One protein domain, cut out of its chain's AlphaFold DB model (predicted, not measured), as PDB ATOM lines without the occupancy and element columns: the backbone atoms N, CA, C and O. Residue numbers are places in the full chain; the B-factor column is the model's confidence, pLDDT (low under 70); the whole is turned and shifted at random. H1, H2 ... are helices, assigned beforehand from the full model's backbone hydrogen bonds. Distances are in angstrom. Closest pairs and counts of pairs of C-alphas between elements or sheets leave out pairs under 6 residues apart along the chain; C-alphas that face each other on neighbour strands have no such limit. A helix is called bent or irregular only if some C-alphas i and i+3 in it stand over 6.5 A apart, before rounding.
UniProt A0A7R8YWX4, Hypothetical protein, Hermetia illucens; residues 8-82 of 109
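Overview. This is residues 8 to 82 of the 109 residues of the protein "Hypothetical protein" of Hermetia illucens (UniProt A0A7R8YWX4). Two helices, H1 and H3, pack side by side and run opposite ways along one edge of a flat, loose body. The other side is a wide loop, residues 23 to 64, that holds tiny H2 and folds back to H3. The printed part has 75 residues, with 30 in three named helices and no named strand: all helix. It is only just loose, close to compact, with a radius of gyration of the C-alphas of 13.8 A and spans of 35 by 32 by 17 A.

Along the chain. H1, residues 8 to 22, begins at C-alpha (-39.529, 32.716, -17.476) and is 22.5 A long; it is only just irregular, C-alphas 11 and 14 being 6.6 A apart. H2 is residues 43 to 46, 5.0 A. H3, residues 65 to 75, 14.9 A, ends at (-36.881, 30.522, -5.155).

Arrangement. H1 and H3 touch at a shallow tilt of 13 degrees, opposite ways; their closest C-alphas, of Tyr 14 and Asp 72, are 6.3 A apart. H2 is apart from H3, and only just from H1, at 8.1 A. Every O i to N i+4 pair is within hydrogen-bond range in H3, 8 of 11 in H1; H2 is too short for one.

Size, cuts and confidence. The printed part has no cut. Both links are long. Residues 24 to 26, 48 to 50 and 74 to 82 have pLDDT under 70.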
ATOM      1  N   ILE A   8     -40.331  32.264 -16.322       84.75
ATOM      2  CA  ILE A   8     -39.529  32.716 -17.476       84.75
ATOM      3  C   ILE A   8     -38.471  33.753 -17.068       84.75
ATOM      4  O   ILE A   8     -37.358  33.743 -17.579       84.75
ATOM      5  N   ILE A   9     -38.812  34.674 -16.168       82.94
ATOM      6  CA  ILE A   9     -37.891  35.723 -15.708       82.94
ATOM      7  C   ILE A   9     -36.924  35.168 -14.676       82.94
ATOM      8  O   ILE A   9     -35.759  35.563 -14.629       82.94
ATOM      9  N   HIS A  10     -37.443  34.266 -13.859       81.62
ATOM     10  CA  HIS A  10     -36.700  33.528 -12.870       81.62
ATOM     11  C   HIS A  10     -35.577  32.698 -13.533       81.62
ATOM     12  O   HIS A  10     -34.409  32.964 -13.273       81.62
ATOM     13  N   ASP A  11     -35.895  31.884 -14.549       84.62
ATOM     14  CA  ASP A  11     -34.934  31.091 -15.342       84.62
ATOM     15  C   ASP A  11     -33.846  31.959 -16.028       84.62
ATOM     16  O   ASP A  11     -32.758  31.485 -16.367       84.62
ATOM     17  N   LEU A  12     -34.119  33.253 -16.253       85.31
ATOM     18  CA  LEU A  12     -33.159  34.214 -16.807       85.31
ATOM     19  C   LEU A  12     -32.236  34.839 -15.747       85.31
ATOM     20  O   LEU A  12     -31.218  35.432 -16.116       85.31
ATOM     21  N   ALA A  13     -32.560  34.744 -14.457       84.06
ATOM     22  CA  ALA A  13     -31.841  35.414 -13.380       84.06
ATOM     23  C   ALA A  13     -30.432  34.834 -13.191       84.06
ATOM     24  O   ALA A  13     -29.442  35.562 -13.323       84.06
ATOM     25  N   TYR A  14     -30.333  33.523 -12.949       85.69
ATOM     26  CA  TYR A  14     -29.058  32.823 -12.791       85.69
ATOM     27  C   TYR A  14     -28.062  33.058 -13.942       85.69
ATOM     28  O   TYR A  14     -26.950  33.526 -13.670       85.69
ATOM     29  N   PRO A  15     -28.405  32.806 -15.225       87.12
ATOM     30  CA  PRO A  15     -27.450  32.986 -16.317       87.12
ATOM     31  C   PRO A  15     -26.986  34.441 -16.462       87.12
ATOM     32  O   PRO A  15     -25.825  34.677 -16.796       87.12
ATOM     33  N   ARG A  16     -27.846  35.426 -16.167       85.81
ATOM     34  CA  ARG A  16     -27.464  36.846 -16.194       85.81
ATOM     35  C   ARG A  16     -26.471  37.199 -15.093       85.81
ATOM     36  O   ARG A  16     -25.509  37.908 -15.369       85.81
ATOM     37  N   ILE A  17     -26.664  36.684 -13.880       85.75
ATOM     38  CA  ILE A  17     -25.747  36.923 -12.755       85.75
ATOM     39  C   ILE A  17     -24.390  36.261 -13.015       85.75
ATOM     40  O   ILE A  17     -23.353  36.892 -12.822       85.75
ATOM     41  N   ILE A  18     -24.376  35.019 -13.511       87.19
ATOM     42  CA  ILE A  18     -23.128  34.326 -13.867       87.19
ATOM     43  C   ILE A  18     -22.385  35.055 -14.990       87.19
ATOM     44  O   ILE A  18     -21.168  35.227 -14.906       87.19
ATOM     45  N   LYS A  19     -23.098  35.542 -16.014       86.56
ATOM     46  CA  LYS A  19     -22.488  36.364 -17.064       86.56
ATOM     47  C   LYS A  19     -21.866  37.636 -16.479       86.56
ATOM     48  O   LYS A  19     -20.703  37.919 -16.747       86.56
ATOM     49  N   ALA A  20     -22.594  38.333 -15.612       82.88
ATOM     50  CA  ALA A  20     -22.123  39.555 -14.967       82.88
ATOM     51  C   ALA A  20     -20.871  39.349 -14.093       82.88
ATOM     52  O   ALA A  20     -20.012  40.223 -14.015       82.88
ATOM     53  N   ARG A  21     -20.744  38.176 -13.458       84.50
ATOM     54  CA  ARG A  21     -19.532  37.760 -12.729       84.50
ATOM     55  C   ARG A  21     -18.337  37.537 -13.631       84.50
ATOM     56  O   ARG A  21     -17.216  37.805 -13.225       84.50
ATOM     57  N   SER A  22     -18.562  36.989 -14.823       81.75
ATOM     58  CA  SER A  22     -17.478  36.712 -15.770       81.75
ATOM     59  C   SER A  22     -16.875  37.992 -16.354       81.75
ATOM     60  O   SER A  22     -15.695  38.019 -16.695       81.75
ATOM     61  N   GLU A  23     -17.655  39.074 -16.393       76.50
ATOM     62  CA  GLU A  23     -17.255  40.398 -16.877       76.50
ATOM     63  C   GLU A  23     -16.533  41.220 -15.789       76.50
ATOM     64  O   GLU A  23     -16.796  42.409 -15.632       76.50
ATOM     65  N   ILE A  24     -15.618  40.608 -15.014       66.12
ATOM     66  CA  ILE A  24     -14.857  41.293 -13.947       66.12
ATOM     67  C   ILE A  24     -14.156  42.531 -14.524       66.12
ATOM     68  O   ILE A  24     -13.092  42.441 -15.144       66.12
ATOM     69  N   ALA A  25     -14.742  43.705 -14.289       62.50
ATOM     70  CA  ALA A  25     -14.171  44.972 -14.698       62.50
ATOM     71  C   ALA A  25     -12.885  45.213 -13.894       62.50
ATOM     72  O   ALA A  25     -12.901  45.338 -12.669       62.50
ATOM     73  N   ARG A  26     -11.740  45.261 -14.581       64.25
ATOM     74  CA  ARG A  26     -10.461  45.629 -13.963       64.25
ATOM     75  C   ARG A  26     -10.493  47.125 -13.628       64.25
ATOM     76  O   ARG A  26     -10.348  47.948 -14.524       64.25
ATOM     77  N   GLY A  27     -10.665  47.474 -12.350       72.31
ATOM     78  CA  GLY A  27     -10.594  48.857 -11.851       72.31
ATOM     79  C   GLY A  27     -11.839  49.321 -11.088       72.31
ATOM     80  O   GLY A  27     -12.709  48.527 -10.739       72.31
ATOM     81  N   LEU A  28     -11.914  50.625 -10.798       70.94
ATOM     82  CA  LEU A  28     -13.102  51.232 -10.194       70.94
ATOM     83  C   LEU A  28     -14.260  51.194 -11.193       70.94
ATOM     84  O   LEU A  28     -14.144  51.679 -12.319       70.94
ATOM     85  N   ARG A  29     -15.400  50.652 -10.762       70.56
ATOM     86  CA  ARG A  29     -16.621  50.643 -11.563       70.56
ATOM     87  C   ARG A  29     -17.139  52.071 -11.724       70.56
ATOM     88  O   ARG A  29     -17.675  52.655 -10.783       70.56
ATOM     89  N   MET A  30     -17.026  52.610 -12.932       72.69
ATOM     90  CA  MET A  30     -17.638  53.892 -13.271       72.69
ATOM     91  C   MET A  30     -19.148  53.709 -13.393       72.69
ATOM     92  O   MET A  30     -19.631  52.974 -14.254       72.69
ATOM     93  N   PHE A  31     -19.904  54.377 -12.526       72.25
ATOM     94  CA  PHE A  31     -21.357  54.388 -12.627       72.25
ATOM     95  C   PHE A  31     -21.778  55.187 -13.865       72.25
ATOM     96  O   PHE A  31     -21.600  56.403 -13.921       72.25
ATOM     97  N   LYS A  32     -22.336  54.493 -14.859       75.25
ATOM     98  CA  LYS A  32     -23.006  55.098 -16.012       75.25
ATOM     99  C   LYS A  32     -24.505  54.933 -15.831       75.25
ATOM    100  O   LYS A  32     -24.965  53.839 -15.514       75.25
ATOM    101  N   VAL A  33     -25.250  56.017 -16.029       75.12
ATOM    102  CA  VAL A  33     -26.713  55.978 -15.994       75.12
ATOM    103  C   VAL A  33     -27.196  55.192 -17.220       75.12
ATOM    104  O   VAL A  33     -26.881  55.606 -18.337       75.12
ATOM    105  N   PRO A  34     -27.917  54.070 -17.037       72.38
ATOM    106  CA  PRO A  34     -28.529  53.341 -18.141       72.38
ATOM    107  C   PRO A  34     -29.510  54.218 -18.911       72.38
ATOM    108  O   PRO A  34     -30.203  55.046 -18.316       72.38
ATOM    109  N   ALA A  35     -29.644  53.978 -20.213       79.81
ATOM    110  CA  ALA A  35     -30.836  54.422 -20.919       79.81
ATOM    111  C   ALA A  35     -32.029  53.609 -20.393       79.81
ATOM    112  O   ALA A  35     -32.044  52.383 -20.499       79.81
ATOM    113  N   PHE A  36     -32.997  54.288 -19.783       80.50
ATOM    114  CA  PHE A  36     -34.220  53.664 -19.289       80.50
ATOM    115  C   PHE A  36     -35.344  53.830 -20.304       80.50
ATOM    116  O   PHE A  36     -35.528  54.908 -20.869       80.50
ATOM    117  N   ASN A  37     -36.122  52.769 -20.497       85.00
ATOM    118  CA  ASN A  37     -37.359  52.830 -21.258       85.00
ATOM    119  C   ASN A  37     -38.498  53.299 -20.341       85.00
ATOM    120  O   ASN A  37     -39.042  52.513 -19.567       85.00
ATOM    121  N   PHE A  38     -38.847  54.583 -20.419       83.69
ATOM    122  CA  PHE A  38     -39.936  55.159 -19.622       83.69
ATOM    123  C   PHE A  38     -41.331  54.719 -20.087       83.69
ATOM    124  O   PHE A  38     -42.269  54.779 -19.298       83.69
ATOM    125  N   ASP A  39     -41.456  54.218 -21.319       89.25
ATOM    126  CA  ASP A  39     -42.713  53.691 -21.867       89.25
ATOM    127  C   ASP A  39     -42.927  52.204 -21.526       89.25
ATOM    128  O   ASP A  39     -43.892  51.574 -21.973       89.25
ATOM    129  N   ALA A  40     -42.017  51.612 -20.748       87.25
ATOM    130  CA  ALA A  40     -42.097  50.221 -20.342       87.25
ATOM    131  C   ALA A  40     -43.337  49.963 -19.474       87.25
ATOM    132  O   ALA A  40     -43.581  50.633 -18.471       87.25
ATOM    133  N   LYS A  41     -44.104  48.932 -19.844       89.06
ATOM    134  CA  LYS A  41     -45.249  48.443 -19.057       89.06
ATOM    135  C   LYS A  41     -44.852  47.381 -18.036       89.06
ATOM    136  O   LYS A  41     -45.590  47.148 -17.084       89.06
ATOM    137  N   ASP A  42     -43.704  46.746 -18.249       85.44
ATOM    138  CA  ASP A  42     -43.125  45.740 -17.370       85.44
ATOM    139  C   ASP A  42     -41.715  46.163 -16.966       85.44
ATOM    140  O   ASP A  42     -40.962  46.732 -17.759       85.44
ATOM    141  N   TYR A  43     -41.326  45.843 -15.738       83.31
ATOM    142  CA  TYR A  43     -39.993  46.155 -15.251       83.31
ATOM    143  C   TYR A  43     -38.894  45.403 -16.013       83.31
ATOM    144  O   TYR A  43     -37.750  45.862 -16.044       83.31
ATOM    145  N   THR A  44     -39.219  44.270 -16.647       81.75
ATOM    146  CA  THR A  44     -38.282  43.561 -17.532       81.75
ATOM    147  C   THR A  44     -37.832  44.411 -18.711       81.75
ATOM    148  O   THR A  44     -36.719  44.212 -19.199       81.75
ATOM    149  N   ASP A  45     -38.673  45.359 -19.120       83.00
ATOM    150  CA  ASP A  45     -38.491  46.184 -20.310       83.00
ATOM    151  C   ASP A  45     -37.932  47.572 -19.973       83.00
ATOM    152  O   ASP A  45     -37.539  48.303 -20.879       83.00
ATOM    153  N   ILE A  46     -37.870  47.928 -18.681       82.12
ATOM    154  CA  ILE A  46     -37.346  49.215 -18.194       82.12
ATOM    155  C   ILE A  46     -35.850  49.354 -18.498       82.12
ATOM    156  O   ILE A  46     -35.392  50.433 -18.868       82.12
ATOM    157  N   GLY A  47     -35.078  48.280 -18.309       73.75
ATOM    158  CA  GLY A  47     -33.627  48.288 -18.494       73.75
ATOM    159  C   GLY A  47     -33.199  47.481 -19.711       73.75
ATOM    160  O   GLY A  47     -33.436  46.272 -19.773       73.75
ATOM    161  N   THR A  48     -32.485  48.103 -20.650       67.56
ATOM    162  CA  THR A  48     -31.835  47.378 -21.745       67.56
ATOM    163  C   THR A  48     -30.589  46.648 -21.243       67.56
ATOM    164  O   THR A  48     -29.467  47.145 -21.290       67.56
ATOM    165  N   TRP A  49     -30.775  45.397 -20.808       68.94
ATOM    166  CA  TRP A  49     -29.692  44.467 -20.441       68.94
ATOM    167  C   TRP A  49     -28.661  44.241 -21.560       68.94
ATOM    168  O   TRP A  49     -27.585  43.717 -21.299       68.94
ATOM    169  N   ARG A  50     -28.995  44.579 -22.811       68.75
ATOM    170  CA  ARG A  50     -28.066  44.492 -23.947       68.75
ATOM    171  C   ARG A  50     -27.140  45.698 -24.060       68.75
ATOM    172  O   ARG A  50     -26.018  45.534 -24.520       68.75
ATOM    173  N   ASP A  51     -27.611  46.873 -23.654       70.06
ATOM    174  CA  ASP A  51     -26.937  48.145 -23.939       70.06
ATOM    175  C   ASP A  51     -26.117  48.640 -22.743       70.06
ATOM    176  O   ASP A  51     -25.332  49.580 -22.861       70.06
ATOM    177  N   CYS A  52     -26.297  48.010 -21.580       70.81
ATOM    178  CA  CYS A  52     -25.581  48.332 -20.355       70.81
ATOM    179  C   CYS A  52     -24.616  47.217 -19.965       70.81
ATOM    180  O   CYS A  52     -24.978  46.042 -19.961       70.81
ATOM    181  N   GLU A  53     -23.407  47.615 -19.575       71.56
ATOM    182  CA  GLU A  53     -22.405  46.729 -18.983       71.56
ATOM    183  C   GLU A  53     -22.974  46.111 -17.697       71.56
ATOM    184  O   GLU A  53     -23.299  46.819 -16.733       71.56
ATOM    185  N   ILE A  54     -23.166  44.788 -17.711       72.06
ATOM    186  CA  ILE A  54     -23.797  44.072 -16.608       72.06
ATOM    187  C   ILE A  54     -22.699  43.648 -15.652       72.06
ATOM    188  O   ILE A  54     -21.980  42.684 -15.859       72.06
ATOM    189  N   THR A  55     -22.618  44.342 -14.540       74.88
ATOM    190  CA  THR A  55     -21.746  43.957 -13.430       74.88
ATOM    191  C   THR A  55     -22.509  43.141 -12.399       74.88
ATOM    192  O   THR A  55     -23.718  43.328 -12.230       74.88
ATOM    193  N   GLU A  56     -21.785  42.351 -11.621       77.44
ATOM    194  CA  GLU A  56     -22.371  41.603 -10.524       77.44
ATOM    195  C   GLU A  56     -23.155  42.493  -9.523       77.44
ATOM    196  O   GLU A  56     -22.642  43.521  -9.058       77.44
ATOM    197  N   PRO A  57     -24.402  42.117  -9.171       75.19
ATOM    198  CA  PRO A  57     -25.157  42.762  -8.103       75.19
ATOM    199  C   PRO A  57     -24.472  42.598  -6.732       75.19
ATOM    200  O   PRO A  57     -24.096  41.481  -6.376       75.19
ATOM    201  N   PRO A  58     -24.404  43.650  -5.889       77.31
ATOM    202  CA  PRO A  58     -23.838  43.548  -4.539       77.31
ATOM    203  C   PRO A  58     -24.496  42.468  -3.673       77.31
ATOM    204  O   PRO A  58     -23.825  41.822  -2.877       77.31
ATOM    205  N   LEU A  59     -25.801  42.244  -3.867       77.94
ATOM    206  CA  LEU A  59     -26.577  41.234  -3.146       77.94
ATOM    207  C   LEU A  59     -26.079  39.806  -3.414       77.94
ATOM    208  O   LEU A  59     -26.138  38.957  -2.533       77.94
ATOM    209  N   THR A  60     -25.582  39.536  -4.621       80.94
ATOM    210  CA  THR A  60     -25.107  38.202  -4.992       80.94
ATOM    211  C   THR A  60     -23.605  38.048  -4.813       80.94
ATOM    212  O   THR A  60     -23.150  36.917  -4.767       80.94
ATOM    213  N   LEU A  61     -22.849  39.138  -4.640       80.62
ATOM    214  CA  LEU A  61     -21.378  39.160  -4.604       80.62
ATOM    215  C   LEU A  61     -20.746  38.085  -3.707       80.62
ATOM    216  O   LEU A  61     -19.774  37.443  -4.091       80.62
ATOM    217  N   ASN A  62     -21.326  37.854  -2.528       81.81
ATOM    218  CA  ASN A  62     -20.782  36.924  -1.535       81.81
ATOM    219  C   ASN A  62     -21.362  35.501  -1.631       81.81
ATOM    220  O   ASN A  62     -21.010  34.635  -0.832       81.81
ATOM    221  N   VAL A  63     -22.264  35.241  -2.580       83.50
ATOM    222  CA  VAL A  63     -22.940  33.948  -2.746       83.50
ATOM    223  C   VAL A  63     -22.201  33.112  -3.790       83.50
ATOM    224  O   VAL A  63     -21.908  33.598  -4.881       83.50
ATOM    225  N   SER A  64     -21.906  31.838  -3.521       86.38
ATOM    226  CA  SER A  64     -21.236  30.987  -4.521       86.38
ATOM    227  C   SER A  64     -22.121  30.750  -5.756       86.38
ATOM    228  O   SER A  64     -23.345  30.880  -5.700       86.38
ATOM    229  N   GLY A  65     -21.520  30.417  -6.903       83.88
ATOM    230  CA  GLY A  65     -22.282  30.137  -8.128       83.88
ATOM    231  C   GLY A  65     -23.192  28.910  -7.992       83.88
ATOM    232  O   GLY A  65     -24.284  28.874  -8.553       83.88
ATOM    233  N   GLU A  66     -22.775  27.920  -7.211       85.50
ATOM    234  CA  GLU A  66     -23.550  26.724  -6.883       85.50
ATOM    235  C   GLU A  66     -24.718  27.075  -5.962       85.50
ATOM    236  O   GLU A  66     -25.849  26.676  -6.234       85.50
ATOM    237  N   ALA A  67     -24.464  27.875  -4.920       83.88
ATOM    238  CA  ALA A  67     -25.499  28.365  -4.019       83.88
ATOM    239  C   ALA A  67     -26.532  29.213  -4.770       83.88
ATOM    240  O   ALA A  67     -27.726  29.006  -4.588       83.88
ATOM    241  N   LEU A  68     -26.104  30.080  -5.697       84.19
ATOM    242  CA  LEU A  68     -27.016  30.824  -6.570       84.19
ATOM    243  C   LEU A  68     -27.887  29.910  -7.426       84.19
ATOM    244  O   LEU A  68     -29.065  30.189  -7.586       84.19
ATOM    245  N   LYS A  69     -27.334  28.820  -7.963       83.88
ATOM    246  CA  LYS A  69     -28.101  27.856  -8.763       83.88
ATOM    247  C   LYS A  69     -29.159  27.132  -7.930       83.88
ATOM    248  O   LYS A  69     -30.220  26.791  -8.446       83.88
ATOM    249  N   VAL A  70     -28.858  26.861  -6.660       82.31
ATOM    250  CA  VAL A  70     -29.816  26.278  -5.711       82.31
ATOM    251  C   VAL A  70     -30.873  27.305  -5.323       82.31
ATOM    252  O   VAL A  70     -32.052  26.973  -5.350       82.31
ATOM    253  N   ILE A  71     -30.469  28.545  -5.026       78.88
ATOM    254  CA  ILE A  71     -31.389  29.649  -4.738       78.88
ATOM    255  C   ILE A  71     -32.331  29.823  -5.911       78.88
ATOM    256  O   ILE A  71     -33.525  29.768  -5.691       78.88
ATOM    257  N   ASP A  72     -31.825  29.937  -7.136       77.12
ATOM    258  CA  ASP A  72     -32.619  30.008  -8.360       77.12
ATOM    259  C   ASP A  72     -33.641  28.850  -8.395       77.12
ATOM    260  O   ASP A  72     -34.843  29.060  -8.277       77.12
ATOM    261  N   ARG A  73     -33.197  27.594  -8.363       75.44
ATOM    262  CA  ARG A  73     -34.119  26.444  -8.414       75.44
ATOM    263  C   ARG A  73     -35.159  26.385  -7.288       75.44
ATOM    264  O   ARG A  73     -36.243  25.857  -7.522       75.44
ATOM    265  N   ASN A  74     -34.834  26.888  -6.099       69.12
ATOM    266  CA  ASN A  74     -35.706  26.834  -4.923       69.12
ATOM    267  C   ASN A  74     -36.577  28.090  -4.748       69.12
ATOM    268  O   ASN A  74     -37.603  28.016  -4.084       69.12
ATOM    269  N   SER A  75     -36.189  29.231  -5.324       62.19
ATOM    270  CA  SER A  75     -36.881  30.522  -5.155       62.19
ATOM    271  C   SER A  75     -38.138  30.653  -6.012       62.19
ATOM    272  O   SER A  75     -38.904  31.593  -5.813       62.19
ATOM    273  N   LEU A  76     -38.417  29.678  -6.887       55.34
ATOM    274  CA  LEU A  76     -39.713  29.531  -7.545       55.34
ATOM    275  C   LEU A  76     -40.801  29.248  -6.488       55.34
ATOM    276  O   LEU A  76     -41.081  28.099  -6.155       55.34
ATOM    277  N   GLY A  77     -41.388  30.312  -5.934       52.03
ATOM    278  CA  GLY A  77     -42.440  30.254  -4.914       52.03
ATOM    279  C   GLY A  77     -41.998  30.525  -3.471       52.03
ATOM    280  O   GLY A  77     -42.842  30.484  -2.581       52.03
ATOM    281  N   THR A  78     -40.723  30.836  -3.210       50.16
ATOM    282  CA  THR A  78     -40.278  31.345  -1.897       50.16
ATOM    283  C   THR A  78     -39.392  32.573  -2.074       50.16
ATOM    284  O   THR A  78     -38.178  32.479  -2.256       50.16
ATOM    285  N   SER A  79     -39.997  33.757  -1.948       51.75
ATOM    286  CA  SER A  79     -39.271  35.014  -1.716       51.75
ATOM    287  C   SER A  79     -38.547  35.031  -0.359       51.75
ATOM    288  O   SER A  79     -37.760  35.932  -0.097       51.75
ATOM    289  N   GLU A  80     -38.788  34.027   0.492       51.00
ATOM    290  CA  GLU A  80     -38.351  33.941   1.892       51.00
ATOM    291  C   GLU A  80     -36.826  33.921   2.098       51.00
ATOM    292  O   GLU A  80     -36.363  34.199   3.199       51.00
ATOM    293  N   ASN A  81     -36.031  33.625   1.061       53.66
ATOM    294  CA  ASN A  81     -34.564  33.552   1.164       53.66
ATOM    295  C   ASN A  81     -33.828  34.811   0.683       53.66
ATOM    296  O   ASN A  81     -32.604  34.884   0.797       53.66
ATOM    297  N   ILE A  82     -34.535  35.787   0.109       56.91
ATOM    298  CA  ILE A  82     -33.936  37.082  -0.199       56.91
ATOM    299  C   ILE A  82     -34.215  37.953   1.013       56.91
ATOM    300  O   ILE A  82     -35.359  38.333   1.238       56.91
TER     301      ILE A  82